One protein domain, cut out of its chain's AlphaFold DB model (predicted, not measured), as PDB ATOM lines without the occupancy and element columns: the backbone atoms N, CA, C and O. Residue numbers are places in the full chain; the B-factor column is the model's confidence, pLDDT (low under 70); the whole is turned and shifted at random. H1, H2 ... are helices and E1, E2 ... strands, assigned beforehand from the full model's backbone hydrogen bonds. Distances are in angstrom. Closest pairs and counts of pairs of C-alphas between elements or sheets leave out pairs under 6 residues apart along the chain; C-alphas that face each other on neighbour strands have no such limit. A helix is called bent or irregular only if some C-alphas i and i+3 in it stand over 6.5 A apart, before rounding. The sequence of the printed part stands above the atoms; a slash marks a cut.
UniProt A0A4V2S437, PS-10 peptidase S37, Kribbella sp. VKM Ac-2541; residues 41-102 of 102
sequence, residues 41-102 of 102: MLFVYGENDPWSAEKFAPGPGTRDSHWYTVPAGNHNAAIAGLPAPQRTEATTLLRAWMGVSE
ATOM      1  N   MET A  41     338.737 338.749 463.485       97.88
ATOM      2  CA  MET A  41     339.564 339.732 462.793       97.88
ATOM      3  C   MET A  41     339.137 341.144 463.188       97.88
ATOM      4  O   MET A  41     337.950 341.468 463.169       97.88
ATOM      5  N   LEU A  42     340.100 342.003 463.516       98.00
ATOM      6  CA  LEU A  42     339.856 343.413 463.807       98.00
ATOM      7  C   LEU A  42     340.680 344.272 462.850       98.00
ATOM      8  O   LEU A  42     341.908 344.243 462.883       98.00
ATOM      9  N   PHE A  43     339.995 345.037 462.007       98.00
ATOM     10  CA  PHE A  43     340.605 345.941 461.041       98.00
ATOM     11  C   PHE A  43     340.463 347.392 461.506       98.00
ATOM     12  O   PHE A  43     339.371 347.827 461.878       98.00
ATOM     13  N   VAL A  44     341.558 348.155 461.448       98.31
ATOM     14  CA  VAL A  44     341.570 349.598 461.718       98.31
ATOM     15  C   VAL A  44     342.124 350.319 460.498       98.31
ATOM     16  O   VAL A  44     343.267 350.092 460.118       98.31
ATOM     17  N   TYR A  45     341.313 351.188 459.902       98.44
ATOM     18  CA  TYR A  45     341.667 351.978 458.724       98.44
ATOM     19  C   TYR A  45     341.782 353.464 459.074       98.44
ATOM     20  O   TYR A  45     341.138 353.944 460.009       98.44
ATOM     21  N   GLY A  46     342.588 354.208 458.318       98.25
ATOM     22  CA  GLY A  46     342.642 355.668 458.400       98.25
ATOM     23  C   GLY A  46     341.701 356.308 457.383       98.25
ATOM     24  O   GLY A  46     341.676 355.894 456.229       98.25
ATOM     25  N   GLU A  47     340.934 357.325 457.778       97.88
ATOM     26  CA  GLU A  47     340.041 358.046 456.852       97.88
ATOM     27  C   GLU A  47     340.787 358.685 455.666       97.88
ATOM     28  O   GLU A  47     340.294 358.669 454.543       97.88
ATOM     29  N   ASN A  48     341.993 359.201 455.912       97.69
ATOM     30  CA  ASN A  48     342.857 359.853 454.924       97.69
ATOM     31  C   ASN A  48     343.981 358.928 454.422       97.69
ATOM     32  O   ASN A  48     344.955 359.401 453.835       97.69
ATOM     33  N   ASP A  49     343.905 357.627 454.706       97.56
ATOM     34  CA  ASP A  49     344.941 356.673 454.330       97.56
ATOM     35  C   ASP A  49     344.745 356.170 452.888       97.56
ATOM     36  O   ASP A  49     343.773 355.461 452.621       97.56
ATOM     37  N   PRO A  50     345.672 356.450 451.952       95.50
ATOM     38  CA  PRO A  50     345.550 355.955 450.582       95.50
ATOM     39  C   PRO A  50     345.600 354.424 450.487       95.50
ATOM     40  O   PRO A  50     345.034 353.864 449.552       95.50
ATOM     41  N   TRP A  51     346.215 353.727 451.451       93.50
ATOM     42  CA  TRP A  51     346.223 352.259 451.479       93.50
ATOM     43  C   TRP A  51     344.842 351.673 451.792       93.50
ATOM     44  O   TRP A  51     344.556 350.536 451.432       93.50
ATOM     45  N   SER A  52     343.963 352.467 452.406       92.75
ATOM     46  CA  SER A  52     342.588 352.075 452.722       92.75
ATOM     47  C   SER A  52     341.633 352.186 451.521       92.75
ATOM     48  O   SER A  52     340.446 351.886 451.666       92.75
ATOM     49  N   ALA A  53     342.126 352.597 450.342       91.19
ATOM     50  CA  ALA A  53     341.326 352.702 449.118       91.19
ATOM     51  C   ALA A  53     340.697 351.360 448.707       91.19
ATOM     52  O   ALA A  53     339.549 351.345 448.273       91.19
ATOM     53  N   GLU A  54     341.413 350.251 448.919       92.75
ATOM     54  CA  GLU A  54     340.904 348.888 448.736       92.75
ATOM     55  C   GLU A  54     340.958 348.130 450.069       92.75
ATOM     56  O   GLU A  54     341.823 347.291 450.322       92.75
ATOM     57  N   LYS A  55     340.045 348.485 450.975       94.50
ATOM     58  CA  LYS A  55     339.905 347.818 452.274       94.50
ATOM     59  C   LYS A  55     339.244 346.448 452.132       94.50
ATOM     60  O   LYS A  55     338.292 346.288 451.367       94.50
ATOM     61  N   PHE A  56     339.638 345.496 452.976       96.81
ATOM     62  CA  PHE A  56     338.866 344.265 453.129       96.81
ATOM     63  C   PHE A  56     337.453 344.583 453.616       96.81
ATOM     64  O   PHE A  56     337.268 345.425 454.501       96.81
ATOM     65  N   ALA A  57     336.464 343.879 453.075       95.56
ATOM     66  CA  ALA A  57     335.060 344.034 453.430       95.56
ATOM     67  C   ALA A  57     334.506 342.744 454.055       95.56
ATOM     68  O   ALA A  57     334.956 341.652 453.700       95.56
ATOM     69  N   PRO A  58     333.517 342.842 454.961       95.62
ATOM     70  CA  PRO A  58     332.834 341.662 455.473       95.62
ATOM     71  C   PRO A  58     332.125 340.910 454.342       95.62
ATOM     72  O   PRO A  58     331.616 341.512 453.394       95.62
ATOM     73  N   GLY A  59     332.049 339.589 454.473       96.88
ATOM     74  CA  GLY A  59     331.304 338.722 453.569       96.88
ATOM     75  C   GLY A  59     330.377 337.747 454.303       96.88
ATOM     76  O   GLY A  59     330.311 337.739 455.534       96.88
ATOM     77  N   PRO A  60     329.645 336.899 453.557       96.88
ATOM     78  CA  PRO A  60     328.624 336.006 454.114       96.88
ATOM     79  C   PRO A  60     329.140 335.024 455.175       96.88
ATOM     80  O   PRO A  60     328.368 334.553 456.017       96.88
ATOM     81  N   GLY A  61     330.431 334.692 455.140       96.88
ATOM     82  CA  GLY A  61     331.068 333.759 456.066       96.88
ATOM     83  C   GLY A  61     331.858 334.423 457.190       96.88
ATOM     84  O   GLY A  61     332.254 333.731 458.121       96.88
ATOM     85  N   THR A  62     332.042 335.744 457.165       95.19
ATOM     86  CA  THR A  62     332.756 336.456 458.225       95.19
ATOM     87  C   THR A  62     331.992 336.370 459.554       95.19
ATOM     88  O   THR A  62     330.780 336.601 459.600       95.19
ATOM     89  N   ARG A  63     332.672 336.038 460.652       97.56
ATOM     90  CA  ARG A  63     332.084 335.932 462.001       97.56
ATOM     91  C   ARG A  63     332.925 336.690 463.018       97.56
ATOM     92  O   ARG A  63     334.143 336.687 462.896       97.56
ATOM     93  N   ASP A  64     332.289 337.285 464.030       97.38
ATOM     94  CA  ASP A  64     332.990 337.897 465.177       97.38
ATOM     95  C   ASP A  64     334.181 338.764 464.717       97.38
ATOM     96  O   ASP A  64     335.320 338.522 465.088       97.38
ATOM     97  N   SER A  65     333.956 339.638 463.734       97.94
ATOM     98  CA  SER A  65     335.002 340.436 463.084       97.94
ATOM     99  C   SER A  65     334.522 341.868 462.915       97.94
ATOM    100  O   SER A  65     333.335 342.101 462.677       97.94
ATOM    101  N   HIS A  66     335.436 342.823 463.060       98.12
ATOM    102  CA  HIS A  66     335.107 344.228 463.281       98.12
ATOM    103  C   HIS A  66     335.967 345.151 462.416       98.12
ATOM    104  O   HIS A  66     337.145 344.887 462.175       98.12
ATOM    105  N   TRP A  67     335.363 346.250 461.967       97.81
ATOM    106  CA  TRP A  67     335.980 347.265 461.117       97.81
ATOM    107  C   TRP A  67     335.802 348.629 461.759       97.81
ATOM    108  O   TRP A  67     334.674 349.051 462.011       97.81
ATOM    109  N   TYR A  68     336.906 349.336 461.959       98.31
ATOM    110  CA  TYR A  68     336.901 350.687 462.497       98.31
ATOM    111  C   TYR A  68     337.651 351.639 461.570       98.31
ATOM    112  O   TYR A  68     338.605 351.248 460.896       98.31
ATOM    113  N   THR A  69     337.236 352.904 461.580       98.31
ATOM    114  CA  THR A  69     337.915 353.983 460.861       98.31
ATOM    115  C   THR A  69     338.327 355.058 461.852       98.31
ATOM    116  O   THR A  69     337.493 355.576 462.591       98.31
ATOM    117  N   VAL A  70     339.612 355.408 461.856       98.62
ATOM    118  CA  VAL A  70     340.157 356.540 462.608       98.62
ATOM    119  C   VAL A  70     339.874 357.829 461.827       98.62
ATOM    120  O   VAL A  70     340.417 357.986 460.726       98.62
ATOM    121  N   PRO A  71     339.065 358.763 462.368       98.31
ATOM    122  CA  PRO A  71     338.788 360.040 461.717       98.31
ATOM    123  C   PRO A  71     340.071 360.839 461.498       98.31
ATOM    124  O   PRO A  71     340.933 360.891 462.377       98.31
ATOM    125  N   ALA A  72     340.207 361.434 460.318       97.75
ATOM    126  CA  ALA A  72     341.397 362.115 459.816       97.75
ATOM    127  C   ALA A  72     342.711 361.297 459.860       97.75
ATOM    128  O   ALA A  72     343.788 361.841 459.598       97.75
ATOM    129  N   GLY A  73     342.644 359.999 460.182       97.06
ATOM    130  CA  GLY A  73     343.798 359.120 460.344       97.06
ATOM    131  C   GLY A  73     344.478 358.798 459.018       97.06
ATOM    132  O   GLY A  73     343.825 358.719 457.982       97.06
ATOM    133  N   ASN A  74     345.791 358.589 459.055       96.38
ATOM    134  CA  ASN A  74     346.585 358.127 457.915       96.38
ATOM    135  C   ASN A  74     346.963 356.646 458.092       96.38
ATOM    136  O   ASN A  74     346.361 355.945 458.899       96.38
ATOM    137  N   HIS A  75     347.983 356.182 457.371       95.81
ATOM    138  CA  HIS A  75     348.473 354.803 457.429       95.81
ATOM    139  C   HIS A  75     348.870 354.304 458.833       95.81
ATOM    140  O   HIS A  75     348.898 353.106 459.085       95.81
ATOM    141  N   ASN A  76     349.139 355.207 459.778       95.50
ATOM    142  CA  ASN A  76     349.428 354.863 461.174       95.50
ATOM    143  C   ASN A  76     348.156 354.757 462.037       95.50
ATOM    144  O   ASN A  76     348.227 354.877 463.263       95.50
ATOM    145  N   ALA A  77     346.979 354.607 461.419       97.75
ATOM    146  CA  ALA A  77     345.722 354.424 462.127       97.75
ATOM    147  C   ALA A  77     345.800 353.208 463.061       97.75
ATOM    148  O   ALA A  77     346.194 352.111 462.676       97.75
ATOM    149  N   ALA A  78     345.410 353.417 464.315       98.00
ATOM    150  CA  ALA A  78     345.471 352.410 465.362       98.00
ATOM    151  C   ALA A  78     344.281 352.564 466.311       98.00
ATOM    152  O   ALA A  78     343.656 353.623 466.373       98.00
ATOM    153  N   ILE A  79     344.019 351.531 467.117       98.44
ATOM    154  CA  ILE A  79     342.941 351.519 468.123       98.44
ATOM    155  C   ILE A  79     343.007 352.753 469.038       98.44
ATOM    156  O   ILE A  79     341.978 353.330 469.382       98.44
ATOM    157  N   ALA A  80     344.215 353.207 469.390       97.88
ATOM    158  CA  ALA A  80     344.424 354.398 470.212       97.88
ATOM    159  C   ALA A  80     343.803 355.675 469.607       97.88
ATOM    160  O   ALA A  80     343.302 356.517 470.356       97.88
ATOM    161  N   GLY A  81     343.799 355.788 468.275       97.81
ATOM    162  CA  GLY A  81     343.248 356.920 467.529       97.81
ATOM    163  C   GLY A  81     341.731 356.879 467.337       97.81
ATOM    164  O   GLY A  81     341.157 357.854 466.863       97.81
ATOM    165  N   LEU A  82     341.061 355.782 467.708       98.69
ATOM    166  CA  LEU A  82     339.609 355.682 467.586       98.69
ATOM    167  C   LEU A  82     338.886 356.612 468.576       98.69
ATOM    168  O   LEU A  82     339.389 356.860 469.683       98.69
ATOM    169  N   PRO A  83     337.666 357.079 468.234       98.44
ATOM    170  CA  PRO A  83     336.770 357.712 469.193       98.44
ATOM    171  C   PRO A  83     336.607 356.851 470.450       98.44
ATOM    172  O   PRO A  83     336.560 355.623 470.364       98.44
ATOM    173  N   ALA A  84     336.489 357.488 471.619       98.31
ATOM    174  CA  ALA A  84     336.527 356.786 472.905       98.31
ATOM    175  C   ALA A  84     335.576 355.570 473.006       98.31
ATOM    176  O   ALA A  84     336.045 354.529 473.464       98.31
ATOM    177  N   PRO A  85     334.311 355.627 472.533       98.31
ATOM    178  CA  PRO A  85     333.428 354.459 472.561       98.31
ATOM    179  C   PRO A  85     333.962 353.280 471.735       98.31
ATOM    180  O   PRO A  85     334.028 352.162 472.237       98.31
ATOM    181  N   GLN A  86     334.421 353.540 470.507       98.62
ATOM    182  CA  GLN A  86     334.952 352.512 469.604       98.62
ATOM    183  C   GLN A  86     336.277 351.940 470.112       98.62
ATOM    184  O   GLN A  86     336.519 350.743 470.013       98.62
ATOM    185  N   ARG A  87     337.136 352.778 470.706       98.62
ATOM    186  CA  ARG A  87     338.384 352.323 471.329       98.62
ATOM    187  C   ARG A  87     338.118 351.354 472.482       98.62
ATOM    188  O   ARG A  87     338.798 350.332 472.588       98.62
ATOM    189  N   THR A  88     337.148 351.673 473.339       98.44
ATOM    190  CA  THR A  88     336.740 350.810 474.456       98.44
ATOM    191  C   THR A  88     336.159 349.494 473.950       98.44
ATOM    192  O   THR A  88     336.545 348.435 474.443       98.44
ATOM    193  N   GLU A  89     335.289 349.548 472.941       98.25
ATOM    194  CA  GLU A  89     334.710 348.368 472.298       98.25
ATOM    195  C   GLU A  89     335.802 347.459 471.713       98.25
ATOM    196  O   GLU A  89     335.925 346.306 472.124       98.25
ATOM    197  N   ALA A  90     336.664 348.001 470.846       98.31
ATOM    198  CA  ALA A  90     337.765 347.278 470.211       98.31
ATOM    199  C   ALA A  90     338.707 346.625 471.235       98.31
ATOM    200  O   ALA A  90     339.094 345.465 471.093       98.31
ATOM    201  N   THR A  91     339.057 347.350 472.301       98.19
ATOM    202  CA  THR A  91     339.930 346.825 473.361       98.19
ATOM    203  C   THR A  91     339.248 345.703 474.144       98.19
ATOM    204  O   THR A  91     339.888 344.702 474.464       98.19
ATOM    205  N   THR A  92     337.955 345.848 474.437       97.88
ATOM    206  CA  THR A  92     337.161 344.821 475.129       97.88
ATOM    207  C   THR A  92     337.070 343.542 474.303       97.88
ATOM    208  O   THR A  92     337.325 342.464 474.834       97.88
ATOM    209  N   LEU A  93     336.788 343.659 473.000       97.75
ATOM    210  CA  LEU A  93     336.748 342.526 472.070       97.75
ATOM    211  C   LEU A  93     338.078 341.767 472.053       97.75
ATOM    212  O   LEU A  93     338.097 340.555 472.252       97.75
ATOM    213  N   LEU A  94     339.200 342.482 471.914       97.06
ATOM    214  CA  LEU A  94     340.528 341.863 471.931       97.06
ATOM    215  C   LEU A  94     340.817 341.142 473.253       97.06
ATOM    216  O   LEU A  94     341.302 340.012 473.240       97.06
ATOM    217  N   ARG A  95     340.501 341.761 474.398       97.38
ATOM    218  CA  ARG A  95     340.664 341.122 475.716       97.38
ATOM    219  C   ARG A  95     339.821 339.855 475.844       97.38
ATOM    220  O   ARG A  95     340.326 338.857 476.354       97.38
ATOM    221  N   ALA A  96     338.586 339.880 475.349       97.19
ATOM    222  CA  ALA A  96     337.705 338.719 475.349       97.19
ATOM    223  C   ALA A  96     338.260 337.585 474.469       97.19
ATOM    224  O   ALA A  96     338.308 336.439 474.911       97.19
ATOM    225  N   TRP A  97     338.752 337.889 473.263       97.12
ATOM    226  CA  TRP A  97     339.373 336.889 472.383       97.12
ATOM    227  C   TRP A  97     340.641 336.273 472.977       97.12
ATOM    228  O   TRP A  97     340.886 335.083 472.786       97.12
ATOM    229  N   MET A  98     341.425 337.067 473.709       96.50
ATOM    230  CA  MET A  98     342.631 336.614 474.407       96.50
ATOM    231  C   MET A  98     342.337 335.894 475.735       96.50
ATOM    232  O   MET A  98     343.256 335.333 476.327       96.50
ATOM    233  N   GLY A  99     341.091 335.907 476.221       96.44
ATOM    234  CA  GLY A  99     340.726 335.311 477.510       96.44
ATOM    235  C   GLY A  99     341.295 336.053 478.726       96.44
ATOM    236  O   GLY A  99     341.495 335.444 479.771       96.44
ATOM    237  N   VAL A 100     341.571 337.355 478.592       95.56
ATOM    238  CA  VAL A 100     342.129 338.222 479.653       95.56
ATOM    239  C   VAL A 100     341.154 339.327 480.073       95.56
ATOM    240  O   VAL A 100     341.555 340.396 480.534       95.56
ATOM    241  N   SER A 101     339.859 339.109 479.849       76.12
ATOM    242  CA  SER A 101     338.799 339.962 480.382       76.12
ATOM    243  C   SER A 101     338.835 339.929 481.914       76.12
ATOM    244  O   SER A 101     338.757 338.843 482.488       76.12
ATOM    245  N   GLU A 102     338.993 341.101 482.538       59.94
ATOM    246  CA  GLU A 102     338.820 341.294 483.988       59.94
ATOM    247  C   GLU A 102     337.371 341.044 484.421       59.94
ATOM    248  O   GLU A 102     336.455 341.363 483.622       59.94
TER     249      GLU A 102
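What this domain is: This is residues 41 to 102 of the 102 residues of the protein "PS-10 peptidase S37" of Kribbella sp. VKM Ac-2541 (UniProt A0A4V2S437). A small two-stranded parallel sheet, E1 beside E2, lies between two helices: the longer H2 runs over one face, and the short H1 is at the other. A wide loop, residues 55 to 65, leads from H1 back to E2, and a second long link, residues 71 to 83, passes E1 on its way to H2. The printed part has 62 residues with the named elements E1, H1, E2 and H2 in that order; the class is mixed, helices and strands, with 30 residues, under half, in named elements. The outline is flat, with spans of 36 by 29 by 15 A, and the whole is only just compact, close to loose, with a radius of gyration of the C-alphas of 12.3 A.

Where its parts are: Strand E1 is residues 42 to 46, 13.7 A from first to last C-alpha, and begins with C-alpha 42 at (339.856, 343.413, 463.807). Strand E2 is residues 66 to 70, 13.3 A long. Helix H2 is residues 84 to 98, 21.1 A long, and ends with C-alpha 98 at (342.631, 336.614, 474.407). Helix H1 is residues 50 to 54, 8.7 A long, with C-alpha 50 at (345.550, 355.955, 450.582); it is only just irregular, as C-alphas 51 and 54 are 6.9 A apart.

How they stand to each other: E1 and E2 are parallel neighbours at 22 degrees between their directions. C-alphas 44 and 68 face each other at 4.9 A, and N 45 and O 68, and N 68 and O 43, are within hydrogen-bond range at 2.9 A each. E1, H1 and E2 form a strand-helix-strand unit, two parallel neighbour strands with a helix between them along the chain, and its crossover is right-handed. The closest C-alphas of E1 and H1 are those of Tyr 45 and Ser 52, 6.1 A apart. For E2 and H2 they are those of Tyr 68 and Gln 86, at 7.6 A, and for E1 and H2 those of Leu 42 and Ala 90, at 7.8 A. H1 and H2 are apart. In H2 every O i to N i+4 pair is within hydrogen-bond range; in H1 0 of 1 is, beside 1 of 2 O i to N i+3 pairs.

The domain as a whole: The C-alphas of Pro 50 and Glu 102 are the two farthest apart, at 37.1 A. The printed part has no cut and ends at residue 102, the chain's last residue. The link E1 to H1 is tight, with 3 residues; the links H1 to E2, 11 residues, and E2 to H2, 13 residues, are long. The mean pLDDT of the printed part is 96.2, and residue 102 alone is under 70.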